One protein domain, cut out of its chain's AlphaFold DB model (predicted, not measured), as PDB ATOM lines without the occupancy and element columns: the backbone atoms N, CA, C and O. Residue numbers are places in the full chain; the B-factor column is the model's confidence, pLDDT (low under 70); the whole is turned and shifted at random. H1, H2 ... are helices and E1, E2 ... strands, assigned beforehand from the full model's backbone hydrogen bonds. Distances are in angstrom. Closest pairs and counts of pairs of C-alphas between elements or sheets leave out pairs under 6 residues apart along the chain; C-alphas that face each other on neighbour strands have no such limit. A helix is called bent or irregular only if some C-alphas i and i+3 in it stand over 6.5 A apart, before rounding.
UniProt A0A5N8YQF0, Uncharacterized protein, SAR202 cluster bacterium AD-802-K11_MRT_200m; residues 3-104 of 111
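Overview. This is residues 3 to 104 of the 111 residues of an uncharacterized protein of SAR202 cluster bacterium AD-802-K11_MRT_200m (UniProt A0A5N8YQF0). A tiny two-stranded sheet, E1 and E2, with H1 along one side of it, lies toward one end of the longest axis and H3 lies at the other end, while H2 runs lengthwise between them and its first residues, 58 to 62, meet residues 97 to 103 of H3 in a wide corner. Two long stretches have no named element: residues 42 to 57, which lead from E2 to H2, and residues 72 to 87, which lead from H2 to H3; residues 85 to 90 stick out, of which 88 to 90 belong to H3. The printed part has 102 residues with three named helices and two named strands, in the order E1, H1, E2, H2, H3; the sheet E1 = E2 is parallel and the class is mostly helix. It is compact, with a radius of gyration of the C-alphas of 14.7 A and spans of 42 by 30 by 25 A.

Along the chain. Find C-alpha 5 at (-28.780, 59.627, 15.438), where E1, residues 5 to 7, begins; E2 is residues 39 to 41. H1, residues 17 to 33, runs 24.6 A, and H2, residues 58 to 71, runs 20.0 A. H3, residues 88 to 104, runs 23.8 A to C-alpha 104 at (-27.772, 30.843, 11.178).

Arrangement. Look first at E1 and E2, parallel at 8 degrees, with N 7 and O 40 within hydrogen-bond range at 2.9 A. E1, H1 and E2 form a strand-helix-strand unit, two parallel neighbour strands with a helix between, its crossover right-handed. The closest C-alphas of H1 and E2, those of Leu 28 and Ala 39, are 6.9 A apart. H1 is apart from H2 and H3. Residues 58 to 62 of H2 touch residues 97 to 103 of H3, closest at the C-alphas of Ala 62 and Val 102, 5.3 A, a steep tilt of 60 degrees, the same way. H3 has a kink of 28 degrees near residue 98 and is only just irregular: C-alphas 100 and 103 are 6.6 A apart. Every O i to N i+4 pair is within hydrogen-bond range in H1 and H2, and 11 of 13 in H3.

Size, cuts and confidence. The two farthest C-alphas, of Asn 33 and Asp 89, are 43.3 A apart. The printed part has no cut; the links E2 to H2 and H2 to H3 are long. Look for pLDDT under 70 at residue 3, residues 43 to 53, residues 81 to 86 and residue 88.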
ATOM      1  N   LEU A   3     -34.617  63.480  11.197       58.88
ATOM      2  CA  LEU A   3     -33.322  63.480  11.873       58.88
ATOM      3  C   LEU A   3     -33.118  62.134  12.573       58.88
ATOM      4  O   LEU A   3     -33.936  61.753  13.408       58.88
ATOM      5  N   GLY A   4     -32.048  61.430  12.215       81.56
ATOM      6  CA  GLY A   4     -31.585  60.214  12.886       81.56
ATOM      7  C   GLY A   4     -30.308  60.469  13.688       81.56
ATOM      8  O   GLY A   4     -29.646  61.492  13.493       81.56
ATOM      9  N   TYR A   5     -29.967  59.550  14.589       81.69
ATOM     10  CA  TYR A   5     -28.780  59.627  15.438       81.69
ATOM     11  C   TYR A   5     -27.947  58.346  15.334       81.69
ATOM     12  O   TYR A   5     -28.488  57.246  15.348       81.69
ATOM     13  N   PHE A   6     -26.629  58.470  15.227       83.94
ATOM     14  CA  PHE A   6     -25.709  57.336  15.257       83.94
ATOM     15  C   PHE A   6     -24.610  57.640  16.268       83.94
ATOM     16  O   PHE A   6     -24.001  58.710  16.203       83.94
ATOM     17  N   THR A   7     -24.362  56.713  17.188       80.12
ATOM     18  CA  THR A   7     -23.350  56.871  18.231       80.12
ATOM     19  C   THR A   7     -22.575  55.590  18.469       80.12
ATOM     20  O   THR A   7     -23.054  54.489  18.208       80.12
ATOM     21  N   MET A   8     -21.369  55.767  18.993       78.00
ATOM     22  CA  MET A   8     -20.542  54.702  19.535       78.00
ATOM     23  C   MET A   8     -20.573  54.859  21.059       78.00
ATOM     24  O   MET A   8     -20.255  55.961  21.528       78.00
ATOM     25  N   PRO A   9     -20.952  53.832  21.834       72.31
ATOM     26  CA  PRO A   9     -21.003  53.896  23.289       72.31
ATOM     27  C   PRO A   9     -19.578  53.783  23.847       72.31
ATOM     28  O   PRO A   9     -19.162  52.779  24.418       72.31
ATOM     29  N   LEU A  10     -18.785  54.831  23.617       73.62
ATOM     30  CA  LEU A  10     -17.398  54.920  24.054       73.62
ATOM     31  C   LEU A  10     -17.352  55.380  25.508       73.62
ATOM     32  O   LEU A  10     -17.413  56.573  25.815       73.62
ATOM     33  N   HIS A  11     -17.170  54.420  26.401       80.31
ATOM     34  CA  HIS A  11     -17.038  54.615  27.834       80.31
ATOM     35  C   HIS A  11     -15.581  54.410  28.279       80.31
ATOM     36  O   HIS A  11     -14.875  53.559  27.742       80.31
ATOM     37  N   PRO A  12     -15.066  55.178  29.255       78.56
ATOM     38  CA  PRO A  12     -13.701  54.988  29.738       78.56
ATOM     39  C   PRO A  12     -13.442  53.543  30.212       78.56
ATOM     40  O   PRO A  12     -14.302  52.970  30.892       78.56
ATOM     41  N   PRO A  13     -12.259  52.958  29.946       73.38
ATOM     42  CA  PRO A  13     -11.930  51.615  30.414       73.38
ATOM     43  C   PRO A  13     -12.105  51.468  31.932       73.38
ATOM     44  O   PRO A  13     -11.631  52.300  32.706       73.38
ATOM     45  N   GLY A  14     -12.765  50.387  32.357       76.56
ATOM     46  CA  GLY A  14     -13.085  50.126  33.767       76.56
ATOM     47  C   GLY A  14     -14.409  50.729  34.251       76.56
ATOM     48  O   GLY A  14     -14.713  50.633  35.441       76.56
ATOM     49  N   SER A  15     -15.197  51.330  33.354       78.69
ATOM     50  CA  SER A  15     -16.569  51.753  33.648       78.69
ATOM     51  C   SER A  15     -17.467  50.561  33.999       78.69
ATOM     52  O   SER A  15     -17.221  49.423  33.597       78.69
ATOM     53  N   ASN A  16     -18.508  50.812  34.796       80.31
ATOM     54  CA  ASN A  16     -19.479  49.786  35.158       80.31
ATOM     55  C   ASN A  16     -20.422  49.528  33.975       80.31
ATOM     56  O   ASN A  16     -21.221  50.399  33.653       80.31
ATOM     57  N   ILE A  17     -20.344  48.320  33.411       76.75
ATOM     58  CA  ILE A  17     -21.088  47.876  32.221       76.75
ATOM     59  C   ILE A  17     -22.599  48.095  32.350       76.75
ATOM     60  O   ILE A  17     -23.231  48.603  31.433       76.75
ATOM     61  N   THR A  18     -23.194  47.738  33.490       78.19
ATOM     62  CA  THR A  18     -24.640  47.904  33.691       78.19
ATOM     63  C   THR A  18     -25.019  49.377  33.667       78.19
ATOM     64  O   THR A  18     -25.962  49.764  32.989       78.19
ATOM     65  N   LYS A  19     -24.238  50.213  34.358       81.50
ATOM     66  CA  LYS A  19     -24.502  51.651  34.404       81.50
ATOM     67  C   LYS A  19     -24.378  52.294  33.024       81.50
ATOM     68  O   LYS A  19     -25.165  53.167  32.691       81.50
ATOM     69  N   THR A  20     -23.367  51.924  32.257       82.12
ATOM     70  CA  THR A  20     -23.135  52.530  30.950       82.12
ATOM     71  C   THR A  20     -24.198  52.112  29.937       82.12
ATOM     72  O   THR A  20     -24.626  52.955  29.159       82.12
ATOM     73  N   MET A  21     -24.710  50.877  30.014       77.06
ATOM     74  CA  MET A  21     -25.899  50.468  29.254       77.06
ATOM     75  C   MET A  21     -27.138  51.288  29.644       77.06
ATOM     76  O   MET A  21     -27.872  51.727  28.762       77.06
ATOM     77  N   ASP A  22     -27.355  51.537  30.942       83.50
ATOM     78  CA  ASP A  22     -28.441  52.415  31.402       83.50
ATOM     79  C   ASP A  22     -28.271  53.847  30.855       83.50
ATOM     80  O   ASP A  22     -29.229  54.432  30.351       83.50
ATOM     81  N   ASP A  23     -27.050  54.394  30.893       83.88
ATOM     82  CA  ASP A  23     -26.734  55.737  30.385       83.88
ATOM     83  C   ASP A  23     -26.973  55.839  28.859       83.88
ATOM     84  O   ASP A  23     -27.509  56.839  28.368       83.88
ATOM     85  N   ASP A  24     -26.628  54.792  28.101       84.31
ATOM     86  CA  ASP A  24     -26.873  54.707  26.657       84.31
ATOM     87  C   ASP A  24     -28.381  54.619  26.345       84.31
ATOM     88  O   ASP A  24     -28.874  55.291  25.433       84.31
ATOM     89  N   LEU A  25     -29.153  53.868  27.138       84.88
ATOM     90  CA  LEU A  25     -30.617  53.820  27.029       84.88
ATOM     91  C   LEU A  25     -31.264  55.171  27.368       84.88
ATOM     92  O   LEU A  25     -32.165  55.617  26.651       84.88
ATOM     93  N   GLU A  26     -30.803  55.856  28.417       87.88
ATOM     94  CA  GLU A  26     -31.277  57.201  28.771       87.88
ATOM     95  C   GLU A  26     -31.031  58.204  27.633       87.88
ATOM     96  O   GLU A  26     -31.889  59.046  27.344       87.88
ATOM     97  N   GLN A  27     -29.900  58.084  26.929       85.94
ATOM     98  CA  GLN A  27     -29.617  58.887  25.743       85.94
ATOM     99  C   GLN A  27     -30.642  58.632  24.627       85.94
ATOM    100  O   GLN A  27     -31.135  59.592  24.029       85.94
ATOM    101  N   LEU A  28     -31.016  57.376  24.368       84.69
ATOM    102  CA  LEU A  28     -32.051  57.052  23.378       84.69
ATOM    103  C   LEU A  28     -33.415  57.635  23.761       84.69
ATOM    104  O   LEU A  28     -34.080  58.236  22.917       84.69
ATOM    105  N   VAL A  29     -33.803  57.536  25.036       87.44
ATOM    106  CA  VAL A  29     -35.046  58.140  25.550       87.44
ATOM    107  C   VAL A  29     -35.031  59.658  25.362       87.44
ATOM    108  O   VAL A  29     -36.033  60.260  24.970       87.44
ATOM    109  N   PHE A  30     -33.898  60.313  25.614       87.38
ATOM    110  CA  PHE A  30     -33.757  61.745  25.368       87.38
ATOM    111  C   PHE A  30     -33.922  62.095  23.880       87.38
ATOM    112  O   PHE A  30     -34.628  63.048  23.547       87.38
ATOM    113  N   LEU A  31     -33.318  61.318  22.977       87.38
ATOM    114  CA  LEU A  31     -33.415  61.533  21.530       87.38
ATOM    115  C   LEU A  31     -34.839  61.322  20.999       87.38
ATOM    116  O   LEU A  31     -35.291  62.112  20.160       87.38
ATOM    117  N   ASP A  32     -35.553  60.325  21.522       87.81
ATOM    118  CA  ASP A  32     -36.961  60.063  21.206       87.81
ATOM    119  C   ASP A  32     -37.852  61.247  21.620       87.81
ATOM    120  O   ASP A  32     -38.629  61.763  20.813       87.81
ATOM    121  N   ASN A  33     -37.632  61.808  22.815       91.44
ATOM    122  CA  ASN A  33     -38.324  63.022  23.271       91.44
ATOM    123  C   ASN A  33     -38.060  64.254  22.380       91.44
ATOM    124  O   ASN A  33     -38.863  65.190  22.352       91.44
ATOM    125  N   LEU A  34     -36.952  64.266  21.634       91.25
ATOM    126  CA  LEU A  34     -36.632  65.303  20.647       91.25
ATOM    127  C   LEU A  34     -37.196  65.013  19.245       91.25
ATOM    128  O   LEU A  34     -36.973  65.806  18.329       91.25
ATOM    129  N   ASN A  35     -37.971  63.940  19.076       88.06
ATOM    130  CA  ASN A  35     -38.530  63.468  17.808       88.06
ATOM    131  C   ASN A  35     -37.475  63.014  16.782       88.06
ATOM    132  O   ASN A  35     -37.702  63.150  15.572       88.06
ATOM    133  N   HIS A  36     -36.338  62.468  17.233       88.06
ATOM    134  CA  HIS A  36     -35.468  61.713  16.325       88.06
ATOM    135  C   HIS A  36     -36.237  60.508  15.769       88.06
ATOM    136  O   HIS A  36     -37.062  59.915  16.461       88.06
ATOM    137  N   LYS A  37     -36.018  60.171  14.496       86.56
ATOM    138  CA  LYS A  37     -36.755  59.090  13.820       86.56
ATOM    139  C   LYS A  37     -36.136  57.719  13.975       86.56
ATOM    140  O   LYS A  37     -36.860  56.731  13.966       86.56
ATOM    141  N   GLU A  38     -34.826  57.673  14.116       86.81
ATOM    142  CA  GLU A  38     -34.076  56.449  14.321       86.81
ATOM    143  C   GLU A  38     -32.813  56.766  15.111       86.81
ATOM    144  O   GLU A  38     -32.259  57.866  15.006       86.81
ATOM    145  N   ALA A  39     -32.370  55.798  15.900       81.69
ATOM    146  CA  ALA A  39     -31.110  55.857  16.603       81.69
ATOM    147  C   ALA A  39     -30.383  54.522  16.441       81.69
ATOM    148  O   ALA A  39     -30.989  53.457  16.553       81.69
ATOM    149  N   TRP A  40     -29.089  54.598  16.164       80.44
ATOM    150  CA  TRP A  40     -28.218  53.458  15.950       80.44
ATOM    151  C   TRP A  40     -27.065  53.555  16.948       80.44
ATOM    152  O   TRP A  40     -26.271  54.495  16.891       80.44
ATOM    153  N   ILE A  41     -26.989  52.596  17.868       71.69
ATOM    154  CA  ILE A  41     -25.826  52.422  18.737       71.69
ATOM    155  C   ILE A  41     -24.954  51.364  18.094       71.69
ATOM    156  O   ILE A  41     -25.402  50.258  17.789       71.69
ATOM    157  N   GLY A  42     -23.720  51.743  17.829       70.25
ATOM    158  CA  GLY A  42     -22.777  50.898  17.159       70.25
ATOM    159  C   GLY A  42     -21.680  50.427  18.098       70.25
ATOM    160  O   GLY A  42     -20.941  51.258  18.611       70.25
ATOM    161  N   GLU A  43     -21.541  49.108  18.244       61.31
ATOM    162  CA  GLU A  43     -20.518  48.485  19.091       61.31
ATOM    163  C   GLU A  43     -19.294  47.996  18.276       61.31
ATOM    164  O   GLU A  43     -19.396  47.522  17.139       61.31
ATOM    165  N   HIS A  44     -18.119  48.077  18.888       61.28
ATOM    166  CA  HIS A  44     -16.795  47.688  18.448       61.28
ATOM    167  C   HIS A  44     -16.320  46.547  19.314       61.28
ATOM    168  O   HIS A  44     -15.784  46.710  20.410       61.28
ATOM    169  N   PHE A  45     -16.388  45.371  18.718       52.81
ATOM    170  CA  PHE A  45     -16.024  44.116  19.348       52.81
ATOM    171  C   PHE A  45     -14.558  44.068  19.842       52.81
ATOM    172  O   PHE A  45     -14.205  43.186  20.612       52.81
ATOM    173  N   THR A  46     -13.689  45.009  19.451       51.03
ATOM    174  CA  THR A  46     -12.248  45.005  19.770       51.03
ATOM    175  C   THR A  46     -11.738  46.215  20.568       51.03
ATOM    176  O   THR A  46     -10.529  46.318  20.786       51.03
ATOM    177  N   SER A  47     -12.609  47.130  21.014       53.78
ATOM    178  CA  SER A  47     -12.191  48.340  21.742       53.78
ATOM    179  C   SER A  47     -12.352  48.192  23.258       53.78
ATOM    180  O   SER A  47     -13.402  47.797  23.750       53.78
ATOM    181  N   GLN A  48     -11.333  48.591  24.031       55.19
ATOM    182  CA  GLN A  48     -11.422  48.644  25.503       55.19
ATOM    183  C   GLN A  48     -12.381  49.712  26.039       55.19
ATOM    184  O   GLN A  48     -12.604  49.772  27.247       55.19
ATOM    185  N   TRP A  49     -12.893  50.568  25.161       52.50
ATOM    186  CA  TRP A  49     -13.830  51.626  25.514       52.50
ATOM    187  C   TRP A  49     -15.286  51.177  25.464       52.50
ATOM    188  O   TRP A  49     -16.172  51.984  25.696       52.50
ATOM    189  N   GLU A  50     -15.558  49.916  25.143       60.31
ATOM    190  CA  GLU A  50     -16.930  49.446  24.989       60.31
ATOM    191  C   GLU A  50     -17.242  48.287  25.914       60.31
ATOM    192  O   GLU A  50     -16.369  47.495  26.290       60.31
ATOM    193  N   ASN A  51     -18.503  48.241  26.330       56.66
ATOM    194  CA  ASN A  51     -18.928  47.457  27.479       56.66
ATOM    195  C   ASN A  51     -19.324  46.027  27.104       56.66
ATOM    196  O   ASN A  51     -19.385  45.171  27.986       56.66
ATOM    197  N   ILE A  52     -19.563  45.753  25.816       64.81
ATOM    198  CA  ILE A  52     -20.099  44.476  25.343       64.81
ATOM    199  C   ILE A  52     -19.151  43.861  24.309       64.81
ATOM    200  O   ILE A  52     -19.162  44.160  23.119       64.81
ATOM    201  N   TRP A  53     -18.309  42.932  24.762       68.62
ATOM    202  CA  TRP A  53     -17.355  42.246  23.887       68.62
ATOM    203  C   TRP A  53     -17.967  40.986  23.266       68.62
ATOM    204  O   TRP A  53     -17.848  39.881  23.816       68.62
ATOM    205  N   ILE A  54     -18.556  41.113  22.076       78.88
ATOM    206  CA  ILE A  54     -18.984  39.962  21.259       78.88
ATOM    207  C   ILE A  54     -17.816  39.449  20.401       78.88
ATOM    208  O   ILE A  54     -17.783  39.577  19.181       78.88
ATOM    209  N   VAL A  55     -16.824  38.866  21.071       84.38
ATOM    210  CA  VAL A  55     -15.673  38.194  20.451       84.38
ATOM    211  C   VAL A  55     -15.554  36.788  21.003       84.38
ATOM    212  O   VAL A  55     -15.794  36.573  22.194       84.38
ATOM    213  N   GLY A  56     -15.172  35.855  20.141       88.75
ATOM    214  CA  GLY A  56     -14.986  34.455  20.478       88.75
ATOM    215  C   GLY A  56     -14.952  33.599  19.222       88.75
ATOM    216  O   GLY A  56     -14.820  34.113  18.105       88.75
ATOM    217  N   ASP A  57     -15.093  32.296  19.411       95.31
ATOM    218  CA  ASP A  57     -15.455  31.401  18.316       95.31
ATOM    219  C   ASP A  57     -16.936  31.593  17.895       95.31
ATOM    220  O   ASP A  57     -17.691  32.319  18.555       95.31
ATOM    221  N   PRO A  58     -17.389  30.990  16.778       94.56
ATOM    222  CA  PRO A  58     -18.759  31.179  16.306       94.56
ATOM    223  C   PRO A  58     -19.866  30.755  17.287       94.56
ATOM    224  O   PRO A  58     -20.970  31.292  17.205       94.56
ATOM    225  N   ASP A  59     -19.622  29.792  18.179       95.88
ATOM    226  CA  ASP A  59     -20.608  29.359  19.180       95.88
ATOM    227  C   ASP A  59     -20.689  30.357  20.343       95.88
ATOM    228  O   ASP A  59     -21.785  30.736  20.772       95.88
ATOM    229  N   GLU A  60     -19.540  30.848  20.807       93.19
ATOM    230  CA  GLU A  60     -19.462  31.889  21.833       93.19
ATOM    231  C   GLU A  60     -20.116  33.194  21.361       93.19
ATOM    232  O   GLU A  60     -20.913  33.792  22.085       93.19
ATOM    233  N   VAL A  61     -19.823  33.625  20.128       90.44
ATOM    234  CA  VAL A  61     -20.410  34.838  19.534       90.44
ATOM    235  C   VAL A  61     -21.929  34.696  19.406       90.44
ATOM    236  O   VAL A  61     -22.656  35.615  19.784       90.44
ATOM    237  N   ALA A  62     -22.432  33.551  18.932       91.81
ATOM    238  CA  ALA A  62     -23.874  33.317  18.817       91.81
ATOM    239  C   ALA A  62     -24.577  33.345  20.185       91.81
ATOM    240  O   ALA A  62     -25.661  33.913  20.306       91.81
ATOM    241  N   THR A  63     -23.948  32.775  21.217       93.06
ATOM    242  CA  THR A  63     -24.468  32.797  22.593       93.06
ATOM    243  C   THR A  63     -24.568  34.229  23.113       93.06
ATOM    244  O   THR A  63     -25.641  34.659  23.519       93.06
ATOM    245  N   LYS A  64     -23.496  35.017  22.975       89.25
ATOM    246  CA  LYS A  64     -23.478  36.424  23.405       89.25
ATOM    247  C   LYS A  64     -24.521  37.288  22.689       89.25
ATOM    248  O   LYS A  64     -25.127  38.148  23.316       89.25
ATOM    249  N   ILE A  65     -24.763  37.056  21.394       88.38
ATOM    250  CA  ILE A  65     -25.830  37.748  20.646       88.38
ATOM    251  C   ILE A  65     -27.209  37.411  21.224       88.38
ATOM    252  O   ILE A  65     -28.057  38.295  21.335       88.38
ATOM    253  N   ARG A  66     -27.448  36.147  21.590       91.25
ATOM    254  CA  ARG A  66     -28.716  35.719  22.196       91.25
ATOM    255  C   ARG A  66     -28.918  36.322  23.578       91.25
ATOM    256  O   ARG A  66     -30.016  36.799  23.850       91.25
ATOM    257  N   ASP A  67     -27.876  36.329  24.401       88.12
ATOM    258  CA  ASP A  67     -27.914  36.925  25.737       88.12
ATOM    259  C   ASP A  67     -28.240  38.419  25.635       88.12
ATOM    260  O   ASP A  67     -29.205  38.879  26.243       88.12
ATOM    261  N   LEU A  68     -27.545  39.146  24.751       83.88
ATOM    262  CA  LEU A  68     -27.832  40.552  24.479       83.88
ATOM    263  C   LEU A  68     -29.277  40.754  24.003       83.88
ATOM    264  O   LEU A  68     -29.980  41.622  24.512       83.88
ATOM    265  N   HIS A  69     -29.740  39.941  23.049       85.44
ATOM    266  CA  HIS A  69     -31.110  40.009  22.542       85.44
ATOM    267  C   HIS A  69     -32.140  39.798  23.660       85.44
ATOM    268  O   HIS A  69     -33.181  40.451  23.670       85.44
ATOM    269  N   GLN A  70     -31.869  38.903  24.612       85.88
ATOM    270  CA  GLN A  70     -32.731  38.684  25.767       85.88
ATOM    271  C   GLN A  70     -32.692  39.862  26.752       85.88
ATOM    272  O   GLN A  70     -33.747  40.274  27.232       85.88
ATOM    273  N   GLU A  71     -31.509  40.402  27.048       81.06
ATOM    274  CA  GLU A  71     -31.319  41.488  28.018       81.06
ATOM    275  C   GLU A  71     -31.993  42.793  27.581       81.06
ATOM    276  O   GLU A  71     -32.625  43.458  28.401       81.06
ATOM    277  N   VAL A  72     -31.921  43.131  26.291       74.62
ATOM    278  CA  VAL A  72     -32.486  44.383  25.751       74.62
ATOM    279  C   VAL A  72     -33.945  44.261  25.299       74.62
ATOM    280  O   VAL A  72     -34.541  45.245  24.867       74.62
ATOM    281  N   GLY A  73     -34.539  43.064  25.382       77.69
ATOM    282  CA  GLY A  73     -35.926  42.817  24.964       77.69
ATOM    283  C   GLY A  73     -36.128  42.585  23.461       77.69
ATOM    284  O   GLY A  73     -37.266  42.535  23.001       77.69
ATOM    285  N   GLY A  74     -35.041  42.386  22.715       80.12
ATOM    286  CA  GLY A  74     -35.025  41.968  21.317       80.12
ATOM    287  C   GLY A  74     -34.706  43.067  20.306       80.12
ATOM    288  O   GLY A  74     -34.881  44.255  20.562       80.12
ATOM    289  N   PHE A  75     -34.231  42.661  19.124       79.56
ATOM    290  CA  PHE A  75     -33.947  43.558  17.996       79.56
ATOM    291  C   PHE A  75     -34.072  42.830  16.650       79.56
ATOM    292  O   PHE A  75     -33.761  41.647  16.531       79.56
ATOM    293  N   GLY A  76     -34.509  43.545  15.607       77.38
ATOM    294  CA  GLY A  76     -34.699  42.971  14.265       77.38
ATOM    295  C   GLY A  76     -33.453  42.973  13.371       77.38
ATOM    296  O   GLY A  76     -33.408  42.243  12.382       77.38
ATOM    297  N   VAL A  77     -32.449  43.797  13.686       79.25
ATOM    298  CA  VAL A  77     -31.236  43.962  12.874       79.25
ATOM    299  C   VAL A  77     -30.019  44.055  13.788       79.25
ATOM    300  O   VAL A  77     -29.969  44.914  14.661       79.25
ATOM    301  N   LEU A  78     -29.023  43.199  13.547       76.19
ATOM    302  CA  LEU A  78     -27.688  43.330  14.128       76.19
ATOM    303  C   LEU A  78     -26.808  44.127  13.158       76.19
ATOM    304  O   LEU A  78     -26.477  43.638  12.077       76.19
ATOM    305  N   LEU A  79     -26.425  45.345  13.536       76.19
ATOM    306  CA  LEU A  79     -25.510  46.163  12.746       76.19
ATOM    307  C   LEU A  79     -24.059  45.836  13.130       76.19
ATOM    308  O   LEU A  79     -23.573  46.264  14.171       76.19
ATOM    309  N   ALA A  80     -23.358  45.078  12.285       72.19
ATOM    310  CA  ALA A  80     -21.933  44.817  12.471       72.19
ATOM    311  C   ALA A  80     -21.111  46.026  12.007       72.19
ATOM    312  O   ALA A  80     -21.209  46.436  10.848       72.19
ATOM    313  N   MET A  81     -20.280  46.574  12.892       68.00
ATOM    314  CA  MET A  81     -19.445  47.732  12.581       68.00
ATOM    315  C   MET A  81     -17.966  47.376  12.534       68.00
ATOM    316  O   MET A  81     -17.471  46.571  13.322       68.00
ATOM    317  N   GLY A  82     -17.248  47.992  11.596       62.28
ATOM    318  CA  GLY A  82     -15.811  47.819  11.428       62.28
ATOM    319  C   GLY A  82     -15.102  49.168  11.409       62.28
ATOM    320  O   GLY A  82     -15.491  50.052  10.652       62.28
ATOM    321  N   HIS A  83     -14.054  49.302  12.223       59.97
ATOM    322  CA  HIS A  83     -13.165  50.474  12.232       59.97
ATOM    323  C   HIS A  83     -11.936  50.283  11.360       59.97
ATOM    324  O   HIS A  83     -11.558  51.164  10.598       59.97
ATOM    325  N   GLU A  84     -11.291  49.128  11.514       66.19
ATOM    326  CA  GLU A  84     -10.030  48.798  10.873       66.19
ATOM    327  C   GLU A  84     -10.166  47.437  10.191       66.19
ATOM    328  O   GLU A  84     -10.700  46.475  10.747       66.19
ATOM    329  N   TRP A  85      -9.700  47.397   8.954       62.72
ATOM    330  CA  TRP A  85      -9.767  46.261   8.045       62.72
ATOM    331  C   TRP A  85      -8.408  45.571   7.945       62.72
ATOM    332  O   TRP A  85      -8.307  44.519   7.333       62.72
ATOM    333  N   SER A  86      -7.359  46.123   8.557       64.12
ATOM    334  CA  SER A  86      -6.038  45.512   8.633       64.12
ATOM    335  C   SER A  86      -5.868  44.628   9.884       64.12
ATOM    336  O   SER A  86      -6.115  45.089  11.000       64.12
ATOM    337  N   PRO A  87      -5.371  43.383   9.749       80.00
ATOM    338  CA  PRO A  87      -5.033  42.707   8.497       80.00
ATOM    339  C   PRO A  87      -6.280  42.143   7.783       80.00
ATOM    340  O   PRO A  87      -7.148  41.522   8.404       80.00
ATOM    341  N   LEU A  88      -6.336  42.356   6.462       64.62
ATOM    342  CA  LEU A  88      -7.520  42.134   5.617       64.62
ATOM    343  C   LEU A  88      -8.047  40.702   5.641       64.62
ATOM    344  O   LEU A  88      -9.253  40.493   5.738       64.62
ATOM    345  N   ASP A  89      -7.150  39.726   5.583       84.31
ATOM    346  CA  ASP A  89      -7.483  38.303   5.587       84.31
ATOM    347  C   ASP A  89      -8.244  37.899   6.856       84.31
ATOM    348  O   ASP A  89      -9.233  37.165   6.793       84.31
ATOM    349  N   LYS A  90      -7.834  38.433   8.011       81.75
ATOM    350  CA  LYS A  90      -8.497  38.155   9.288       81.75
ATOM    351  C   LYS A  90      -9.852  38.834   9.382       81.75
ATOM    352  O   LYS A  90     -10.804  38.209   9.848       81.75
ATOM    353  N   TRP A  91      -9.947  40.089   8.943       82.44
ATOM    354  CA  TRP A  91     -11.222  40.803   8.929       82.44
ATOM    355  C   TRP A  91     -12.236  40.103   8.013       82.44
ATOM    356  O   TRP A  91     -13.346  39.806   8.450       82.44
ATOM    357  N   GLN A  92     -11.831  39.737   6.790       83.25
ATOM    358  CA  GLN A  92     -12.676  38.992   5.849       83.25
ATOM    359  C   GLN A  92     -13.134  37.663   6.442       83.25
ATOM    360  O   GLN A  92     -14.327  37.366   6.426       83.25
ATOM    361  N   LYS A  93     -12.209  36.902   7.043       87.38
ATOM    362  CA  LYS A  93     -12.551  35.630   7.681       87.38
ATOM    363  C   LYS A  93     -13.556  35.810   8.821       87.38
ATOM    364  O   LYS A  93     -14.477  35.010   8.940       87.38
ATOM    365  N   SER A  94     -13.405  36.856   9.634       85.19
ATOM    366  CA  SER A  94     -14.348  37.178  10.710       85.19
ATOM    367  C   SER A  94     -15.750  37.474  10.167       85.19
ATOM    368  O   SER A  94     -16.728  36.889  10.630       85.19
ATOM    369  N   MET A  95     -15.856  38.308   9.126       87.25
ATOM    370  CA  MET A  95     -17.146  38.635   8.503       87.25
ATOM    371  C   MET A  95     -17.797  37.422   7.820       87.25
ATOM    372  O   MET A  95     -19.013  37.250   7.902       87.25
ATOM    373  N   GLU A  96     -17.006  36.545   7.195       88.06
ATOM    374  CA  GLU A  96     -17.498  35.277   6.641       88.06
ATOM    375  C   GLU A  96     -18.065  34.363   7.728       88.06
ATOM    376  O   GLU A  96     -19.161  33.830   7.562       88.06
ATOM    377  N   LEU A  97     -17.351  34.186   8.846       91.75
ATOM    378  CA  LEU A  97     -17.810  33.363   9.970       91.75
ATOM    379  C   LEU A  97     -19.079  33.942  10.605       91.75
ATOM    380  O   LEU A  97     -20.015  33.197  10.896       91.75
ATOM    381  N   LEU A  98     -19.150  35.268  10.753       86.75
ATOM    382  CA  LEU A  98     -20.351  35.943  11.236       86.75
ATOM    383  C   LEU A  98     -21.555  35.606  10.341       86.75
ATOM    384  O   LEU A  98     -22.589  35.153  10.832       86.75
ATOM    385  N   ALA A  99     -21.409  35.744   9.022       86.69
ATOM    386  CA  ALA A  99     -22.497  35.500   8.080       86.69
ATOM    387  C   ALA A  99     -22.878  34.016   7.935       86.69
ATOM    388  O   ALA A  99     -24.059  33.694   7.800       86.69
ATOM    389  N   THR A 100     -21.895  33.114   7.926       90.75
ATOM    390  CA  THR A 100     -22.095  31.703   7.544       90.75
ATOM    391  C   THR A 100     -22.218  30.745   8.722       90.75
ATOM    392  O   THR A 100     -22.830  29.690   8.566       90.75
ATOM    393  N   GLU A 101     -21.696  31.104   9.896       93.88
ATOM    394  CA  GLU A 101     -21.710  30.237  11.079       93.88
ATOM    395  C   GLU A 101     -22.491  30.833  12.250       93.88
ATOM    396  O   GLU A 101     -23.192  30.093  12.936       93.88
ATOM    397  N   VAL A 102     -22.414  32.146  12.481       91.00
ATOM    398  CA  VAL A 102     -23.059  32.790  13.638       91.00
ATOM    399  C   VAL A 102     -24.527  33.114  13.363       91.00
ATOM    400  O   VAL A 102     -25.398  32.660  14.101       91.00
ATOM    401  N   LEU A 103     -24.832  33.869  12.300       88.12
ATOM    402  CA  LEU A 103     -26.209  34.301  12.014       88.12
ATOM    403  C   LEU A 103     -27.204  33.131  11.873       88.12
ATOM    404  O   LEU A 103     -28.291  33.225  12.445       88.12
ATOM    405  N   PRO A 104     -26.872  31.997  11.217       93.38
ATOM    406  CA  PRO A 104     -27.772  30.843  11.178       93.38
ATOM    407  C   PRO A 104     -28.097  30.277  12.566       93.38
ATOM    408  O   PRO A 104     -29.211  29.808  12.789       93.38
TER     409      PRO A 104